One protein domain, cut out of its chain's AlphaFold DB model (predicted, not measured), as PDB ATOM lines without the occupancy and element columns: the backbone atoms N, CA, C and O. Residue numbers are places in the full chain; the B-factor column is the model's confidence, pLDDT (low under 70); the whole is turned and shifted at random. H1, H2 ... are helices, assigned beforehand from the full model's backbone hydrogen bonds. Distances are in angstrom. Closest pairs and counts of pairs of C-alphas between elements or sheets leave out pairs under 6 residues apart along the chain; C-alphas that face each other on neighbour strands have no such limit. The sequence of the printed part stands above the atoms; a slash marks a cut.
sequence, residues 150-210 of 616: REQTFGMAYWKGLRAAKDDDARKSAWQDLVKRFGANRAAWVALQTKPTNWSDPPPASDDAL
ATOM      1  N   ARG A 150     301.864 264.262 299.094       93.94
ATOM      2  CA  ARG A 150     301.454 265.110 297.969       93.94
ATOM      3  C   ARG A 150     301.446 266.579 298.374       93.94
ATOM      4  O   ARG A 150     301.972 267.402 297.635       93.94
ATOM      5  N   GLU A 151     300.866 266.903 299.525       95.94
ATOM      6  CA  GLU A 151     300.850 268.269 300.059       95.94
ATOM      7  C   GLU A 151     302.268 268.793 300.286       95.94
ATOM      8  O   GLU A 151     302.579 269.882 299.819       95.94
ATOM      9  N   GLN A 152     303.154 268.001 300.893       95.75
ATOM     10  CA  GLN A 152     304.562 268.376 301.070       95.75
ATOM     11  C   GLN A 152     305.246 268.647 299.722       95.75
ATOM     12  O   GLN A 152     305.851 269.699 299.531       95.75
ATOM     13  N   THR A 153     305.093 267.734 298.758       95.44
ATOM     14  CA  THR A 153     305.698 267.855 297.421       95.44
ATOM     15  C   THR A 153     305.227 269.114 296.694       95.44
ATOM     16  O   THR A 153     306.041 269.887 296.187       95.44
ATOM     17  N   PHE A 154     303.913 269.344 296.643       97.12
ATOM     18  CA  PHE A 154     303.346 270.494 295.938       97.12
ATOM     19  C   PHE A 154     303.535 271.808 296.707       97.12
ATOM     20  O   PHE A 154     303.697 272.841 296.067       97.12
ATOM     21  N   GLY A 155     303.600 271.783 298.039       97.06
ATOM     22  CA  GLY A 155     303.968 272.943 298.853       97.06
ATOM     23  C   GLY A 155     305.418 273.372 298.624       97.06
ATOM     24  O   GLY A 155     305.689 274.543 298.364       97.06
ATOM     25  N   MET A 156     306.363 272.426 298.593       96.62
ATOM     26  CA  MET A 156     307.757 272.723 298.226       96.62
ATOM     27  C   MET A 156     307.871 273.246 296.788       96.62
ATOM     28  O   MET A 156     308.635 274.176 296.523       96.62
ATOM     29  N   ALA A 157     307.098 272.680 295.853       96.81
ATOM     30  CA  ALA A 157     307.039 273.162 294.475       96.81
ATOM     31  C   ALA A 157     306.467 274.587 294.378       96.81
ATOM     32  O   ALA A 157     306.993 275.387 293.609       96.81
ATOM     33  N   TYR A 158     305.456 274.924 295.187       96.81
ATOM     34  CA  TYR A 158     304.919 276.282 295.289       96.81
ATOM     35  C   TYR A 158     306.010 277.284 295.687       96.81
ATOM     36  O   TYR A 158     306.207 278.271 294.985       96.81
ATOM     37  N   TRP A 159     306.789 277.004 296.736       96.75
ATOM     38  CA  TRP A 159     307.866 277.901 297.175       96.75
ATOM     39  C   TRP A 159     308.996 278.045 296.146       96.75
ATOM     40  O   TRP A 159     309.528 279.143 295.971       96.75
ATOM     41  N   LYS A 160     309.334 276.975 295.415       96.38
ATOM     42  CA  LYS A 160     310.264 277.046 294.271       96.38
ATOM     43  C   LYS A 160     309.706 277.914 293.140       96.38
ATOM     44  O   LYS A 160     310.415 278.770 292.613       96.38
ATOM     45  N   GLY A 161     308.424 277.747 292.814       95.19
ATOM     46  CA  GLY A 161     307.715 278.583 291.846       95.19
ATOM     47  C   GLY A 161     307.703 280.056 292.256       95.19
ATOM     48  O   GLY A 161     308.061 280.918 291.458       95.19
ATOM     49  N   LEU A 162     307.400 280.339 293.526       94.44
ATOM     50  CA  LEU A 162     307.389 281.687 294.090       94.44
ATOM     51  C   LEU A 162     308.781 282.336 294.060       94.44
ATOM     52  O   LEU A 162     308.901 283.507 293.719       94.44
ATOM     53  N   ARG A 163     309.842 281.574 294.353       95.38
ATOM     54  CA  ARG A 163     311.241 282.025 294.249       95.38
ATOM     55  C   ARG A 163     311.653 282.320 292.806       95.38
ATOM     56  O   ARG A 163     312.537 283.143 292.569       95.38
ATOM     57  N   ALA A 164     311.096 281.603 291.833       94.19
ATOM     58  CA  ALA A 164     311.388 281.792 290.414       94.19
ATOM     59  C   ALA A 164     310.543 282.897 289.756       94.19
ATOM     60  O   ALA A 164     310.910 283.372 288.677       94.19
ATOM     61  N   ALA A 165     309.441 283.301 290.390       93.62
ATOM     62  CA  ALA A 165     308.535 284.322 289.893       93.62
ATOM     63  C   ALA A 165     309.226 285.694 289.800       93.62
ATOM     64  O   ALA A 165     309.938 286.115 290.710       93.62
ATOM     65  N   LYS A 166     309.017 286.387 288.676       91.06
ATOM     66  CA  LYS A 166     309.596 287.717 288.392       91.06
ATOM     67  C   LYS A 166     308.560 288.839 288.393       91.06
ATOM     68  O   LYS A 166     308.932 290.007 288.393       91.06
ATOM     69  N   ASP A 167     307.291 288.469 288.363       91.75
ATOM     70  CA  ASP A 167     306.121 289.332 288.315       91.75
ATOM     71  C   ASP A 167     304.993 288.689 289.133       91.75
ATOM     72  O   ASP A 167     305.070 287.516 289.510       91.75
ATOM     73  N   ASP A 168     303.952 289.464 289.430       89.25
ATOM     74  CA  ASP A 168     302.823 288.989 290.232       89.25
ATOM     75  C   ASP A 168     301.993 287.912 289.518       89.25
ATOM     76  O   ASP A 168     301.424 287.052 290.188       89.25
ATOM     77  N   ASP A 169     301.969 287.887 288.183       91.50
ATOM     78  CA  ASP A 169     301.246 286.865 287.419       91.50
ATOM     79  C   ASP A 169     301.860 285.472 287.629       91.50
ATOM     80  O   ASP A 169     301.141 284.494 287.855       91.50
ATOM     81  N   ALA A 170     303.192 285.367 287.648       93.25
ATOM     82  CA  ALA A 170     303.878 284.124 287.979       93.25
ATOM     83  C   ALA A 170     303.638 283.697 289.441       93.25
ATOM     84  O   ALA A 170     303.492 282.500 289.711       93.25
ATOM     85  N   ARG A 171     303.548 284.651 290.381       92.12
ATOM     86  CA  ARG A 171     303.240 284.364 291.798       92.12
ATOM     87  C   ARG A 171     301.814 283.829 291.953       92.12
ATOM     88  O   ARG A 171     301.620 282.796 292.596       92.12
ATOM     89  N   LYS A 172     300.842 284.476 291.300       92.25
ATOM     90  CA  LYS A 172     299.441 284.033 291.245       92.25
ATOM     91  C   LYS A 172     299.313 282.654 290.613       92.25
ATOM     92  O   LYS A 172     298.628 281.801 291.163       92.25
ATOM     93  N   SER A 173     300.011 282.400 289.508       93.19
ATOM     94  CA  SER A 173     300.011 281.094 288.839       93.19
ATOM     95  C   SER A 173     300.515 279.973 289.760       93.19
ATOM     96  O   SER A 173     299.863 278.935 289.898       93.19
ATOM     97  N   ALA A 174     301.619 280.204 290.482       94.12
ATOM     98  CA  ALA A 174     302.140 279.239 291.452       94.12
ATOM     99  C   ALA A 174     301.129 278.941 292.575       94.12
ATOM    100  O   ALA A 174     300.951 277.782 292.958       94.12
ATOM    101  N   TRP A 175     300.439 279.967 293.083       95.38
ATOM    102  CA  TRP A 175     299.378 279.801 294.078       95.38
ATOM    103  C   TRP A 175     298.168 279.042 293.525       95.38
ATOM    104  O   TRP A 175     297.717 278.067 294.125       95.38
ATOM    105  N   GLN A 176     297.685 279.424 292.343       94.31
ATOM    106  CA  GLN A 176     296.578 278.768 291.651       94.31
ATOM    107  C   GLN A 176     296.811 277.269 291.478       94.31
ATOM    108  O   GLN A 176     295.883 276.476 291.640       94.31
ATOM    109  N   ASP A 177     298.037 276.861 291.160       93.62
ATOM    110  CA  ASP A 177     298.384 275.452 291.001       93.62
ATOM    111  C   ASP A 177     298.311 274.661 292.313       93.62
ATOM    112  O   ASP A 177     297.964 273.473 292.291       93.62
ATOM    113  N   LEU A 178     298.580 275.305 293.453       94.75
ATOM    114  CA  LEU A 178     298.396 274.713 294.776       94.75
ATOM    115  C   LEU A 178     296.905 274.653 295.148       94.75
ATOM    116  O   LEU A 178     296.399 273.591 295.527       94.75
ATOM    117  N   VAL A 179     296.177 275.758 294.956       93.88
ATOM    118  CA  VAL A 179     294.740 275.868 295.259       93.88
ATOM    119  C   VAL A 179     293.901 274.892 294.439       93.88
ATOM    120  O   VAL A 179     293.037 274.218 294.996       93.88
ATOM    121  N   LYS A 180     294.186 274.715 293.142       91.88
ATOM    122  CA  LYS A 180     293.487 273.738 292.282       91.88
ATOM    123  C   LYS A 180     293.558 272.304 292.818       91.88
ATOM    124  O   LYS A 180     292.723 271.480 292.452       91.88
ATOM    125  N   ARG A 181     294.560 271.975 293.642       91.75
ATOM    126  CA  ARG A 181     294.779 270.620 294.171       91.75
ATOM    127  C   ARG A 181     294.126 270.396 295.528       91.75
ATOM    128  O   ARG A 181     293.662 269.285 295.771       91.75
ATOM    129  N   PHE A 182     294.125 271.410 296.393       91.31
ATOM    130  CA  PHE A 182     293.759 271.250 297.805       91.31
ATOM    131  C   PHE A 182     292.636 272.185 298.282       91.31
ATOM    132  O   PHE A 182     292.100 271.972 299.366       91.31
ATOM    133  N   GLY A 183     292.239 273.176 297.480       90.94
ATOM    134  CA  GLY A 183     291.399 274.298 297.910       90.94
ATOM    135  C   GLY A 183     292.222 275.394 298.597       90.94
ATOM    136  O   GLY A 183     293.312 275.126 299.098       90.94
ATOM    137  N   ALA A 184     291.707 276.628 298.611       91.12
ATOM    138  CA  ALA A 184     292.433 277.816 299.080       91.12
ATOM    139  C   ALA A 184     292.895 277.689 300.538       91.12
ATOM    140  O   ALA A 184     294.088 277.724 300.824       91.12
ATOM    141  N   ASN A 185     291.955 277.401 301.432       92.19
ATOM    142  CA  ASN A 185     292.191 277.256 302.867       92.19
ATOM    143  C   ASN A 185     293.254 276.201 303.198       92.19
ATOM    144  O   ASN A 185     294.171 276.420 303.985       92.19
ATOM    145  N   ARG A 186     293.166 275.019 302.573       93.81
ATOM    146  CA  ARG A 186     294.150 273.958 302.814       93.81
ATOM    147  C   ARG A 186     295.491 274.290 302.164       93.81
ATOM    148  O   ARG A 186     296.522 273.974 302.748       93.81
ATOM    149  N   ALA A 187     295.493 274.928 300.993       95.06
ATOM    150  CA  ALA A 187     296.706 275.411 300.341       95.06
ATOM    151  C   ALA A 187     297.457 276.431 301.209       95.06
ATOM    152  O   ALA A 187     298.680 276.351 301.273       95.06
ATOM    153  N   ALA A 188     296.749 277.304 301.935       95.06
ATOM    154  CA  ALA A 188     297.346 278.235 302.892       95.06
ATOM    155  C   ALA A 188     298.096 277.504 304.008       95.06
ATOM    156  O   ALA A 188     299.281 277.758 304.227       95.06
ATOM    157  N   TRP A 189     297.465 276.498 304.626       95.88
ATOM    158  CA  TRP A 189     298.137 275.652 305.617       95.88
ATOM    159  C   TRP A 189     299.351 274.923 305.039       95.88
ATOM    160  O   TRP A 189     300.412 274.880 305.659       95.88
ATOM    161  N   VAL A 190     299.218 274.349 303.839       96.62
ATOM    162  CA  VAL A 190     300.325 273.659 303.164       96.62
ATOM    163  C   VAL A 190     301.485 274.624 302.925       96.62
ATOM    164  O   VAL A 190     302.610 274.303 303.295       96.62
ATOM    165  N   ALA A 191     301.218 275.809 302.375       96.19
ATOM    166  CA  ALA A 191     302.227 276.830 302.129       96.19
ATOM    167  C   ALA A 191     302.914 277.266 303.431       96.19
ATOM    168  O   ALA A 191     304.145 277.299 303.473       96.19
ATOM    169  N   LEU A 192     302.142 277.514 304.496       95.19
ATOM    170  CA  LEU A 192     302.650 277.868 305.821       95.19
ATOM    171  C   LEU A 192     303.593 276.789 306.372       95.19
ATOM    172  O   LEU A 192     304.728 277.085 306.743       95.19
ATOM    173  N   GLN A 193     303.155 275.528 306.374       96.00
ATOM    174  CA  GLN A 193     303.926 274.413 306.926       96.00
ATOM    175  C   GLN A 193     305.150 274.045 306.077       96.00
ATOM    176  O   GLN A 193     306.142 273.558 306.616       96.00
ATOM    177  N   THR A 194     305.114 274.267 304.759       96.88
ATOM    178  CA  THR A 194     306.260 274.021 303.867       96.88
ATOM    179  C   THR A 194     307.128 275.256 303.642       96.88
ATOM    180  O   THR A 194     307.984 275.224 302.758       96.88
ATOM    181  N   LYS A 195     306.924 276.353 304.385       95.94
ATOM    182  CA  LYS A 195     307.722 277.574 304.239       95.94
ATOM    183  C   LYS A 195     309.208 277.284 304.482       95.94
ATOM    184  O   LYS A 195     309.545 276.745 305.538       95.94
ATOM    185  N   PRO A 196     310.111 277.637 303.545       96.88
ATOM    186  CA  PRO A 196     311.541 277.464 303.748       96.88
ATOM    187  C   PRO A 196     312.016 278.201 305.001       96.88
ATOM    188  O   PRO A 196     311.715 279.381 305.190       96.88
ATOM    189  N   THR A 197     312.800 277.535 305.844       96.31
ATOM    190  CA  THR A 197     313.303 278.094 307.109       96.31
ATOM    191  C   THR A 197     314.292 279.238 306.894       96.31
ATOM    192  O   THR A 197     314.537 280.022 307.803       96.31
ATOM    193  N   ASN A 198     314.863 279.337 305.692       95.88
ATOM    194  CA  ASN A 198     315.756 280.408 305.261       95.88
ATOM    195  C   ASN A 198     315.111 281.358 304.234       95.88
ATOM    196  O   ASN A 198     315.827 282.031 303.485       95.88
ATOM    197  N   TRP A 199     313.776 281.397 304.158       95.00
ATOM    198  CA  TRP A 199     313.077 282.339 303.287       95.00
ATOM    199  C   TRP A 199     313.395 283.790 303.674       95.00
ATOM    200  O   TRP A 199     313.398 284.142 304.851       95.00
ATOM    201  N   SER A 200     313.666 284.632 302.678       93.31
ATOM    202  CA  SER A 200     314.037 286.045 302.839       93.31
ATOM    203  C   SER A 200     313.576 286.862 301.630       93.31
ATOM    204  O   SER A 200     313.080 286.295 300.656       93.31
ATOM    205  N   ASP A 201     313.706 288.187 301.712       87.94
ATOM    206  CA  ASP A 201     313.507 289.098 300.584       87.94
ATOM    207  C   ASP A 201     314.819 289.870 300.317       87.94
ATOM    208  O   ASP A 201     315.259 290.623 301.192       87.94
ATOM    209  N   PRO A 202     315.505 289.657 299.173       88.62
ATOM    210  CA  PRO A 202     315.141 288.740 298.087       88.62
ATOM    211  C   PRO A 202     315.243 287.259 298.500       88.62
ATOM    212  O   PRO A 202     316.033 286.927 299.388       88.62
ATOM    213  N   PRO A 203     314.492 286.349 297.847       92.44
ATOM    214  CA  PRO A 203     314.526 284.926 298.174       92.44
ATOM    215  C   PRO A 203     315.887 284.288 297.845       92.44
ATOM    216  O   PRO A 203     316.655 284.835 297.044       92.44
ATOM    217  N   PRO A 204     316.198 283.104 298.415       94.50
ATOM    218  CA  PRO A 204     317.439 282.386 298.129       94.50
ATOM    219  C   PRO A 204     317.709 282.208 296.627       94.50
ATOM    220  O   PRO A 204     316.798 281.981 295.833       94.50
ATOM    221  N   ALA A 205     318.985 282.297 296.239       91.25
ATOM    222  CA  ALA A 205     319.400 282.464 294.841       91.25
ATOM    223  C   ALA A 205     319.084 281.276 293.906       91.25
ATOM    224  O   ALA A 205     319.090 281.437 292.685       91.25
ATOM    225  N   SER A 206     318.834 280.085 294.452       93.69
ATOM    226  CA  SER A 206     318.513 278.874 293.693       93.69
ATOM    227  C   SER A 206     317.588 277.948 294.483       93.69
ATOM    228  O   SER A 206     317.442 278.087 295.697       93.69
ATOM    229  N   ASP A 207     316.987 276.973 293.798       93.06
ATOM    230  CA  ASP A 207     316.130 275.967 294.438       93.06
ATOM    231  C   ASP A 207     316.913 275.093 295.424       93.06
ATOM    232  O   ASP A 207     316.385 274.744 296.475       93.06
ATOM    233  N   ASP A 208     318.178 274.789 295.116       92.25
ATOM    234  CA  ASP A 208     319.068 274.003 295.984       92.25
ATOM    235  C   ASP A 208     319.483 274.767 297.249       92.25
ATOM    236  O   ASP A 208     319.891 274.164 298.241       92.25
ATOM    237  N   ALA A 209     319.384 276.099 297.232       94.00
ATOM    238  CA  ALA A 209     319.642 276.929 298.401       94.00
ATOM    239  C   ALA A 209     318.445 276.980 299.366       94.00
ATOM    240  O   ALA A 209     318.611 277.448 300.493       94.00
ATOM    241  N   LEU A 210     317.250 276.532 298.961       95.50
ATOM    242  CA  LEU A 210     316.070 276.513 299.829       95.50
ATOM    243  C   LEU A 210     316.185 275.402 300.877       95.50
ATOM    244  O   LEU A 210     316.385 274.232 300.557       95.50
TER     245      LEU A 210
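What this domain is: This is residues 150 to 210 of the 616 residues of an uncharacterized protein of Verrucomicrobia bacterium (UniProt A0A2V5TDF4). Two helices side by side, H1 and H2, form an antiparallel hairpin, and H3 crosses one face of it where H1 begins and H2 ends. Residues 194 to 210, with no named element, loop away from the H2 to H3 turn. The 61 printed residues, with helices H1, H2, H3 in order and no named strand, are all helix in class and compact: radius of gyration of the C-alphas 10.9 A, spans 29 by 24 by 15 A.

How they stand to each other: Start at H1, residues 150 to 164, which touches H2, residues 168 to 182, at a shallow tilt of 3 degrees, opposite ways; their closest C-alphas, of Leu 162 and Arg 171, are 5.4 A apart. H3, residues 184 to 193, touches H1 about perpendicular at 80 degrees, closest at the C-alphas of Gly 155 and Ala 191, 5.4 A. H2, with residues 178 to 179 alone, touches H3 only at the corner, closest at the C-alphas of Val 179 and Ala 187, 5.5 A. Every O i to N i+4 pair is within hydrogen-bond range in H1 and H3, and 10 of 11 in H2.

Where its parts are: Find C-alpha 150 at (301.454, 265.110, 297.969); H1 runs 20.8 A from there. H2 spans 21.3 A; H3 spans 14.3 A to C-alpha 193 at (303.926, 274.413, 306.926).

The domain as a whole: The farthest C-alphas, of Gly 183 and Ala 205, are 29.3 A apart. Both links are tight, the printed part has no cut, and no printed residue is under 70 in pLDDT.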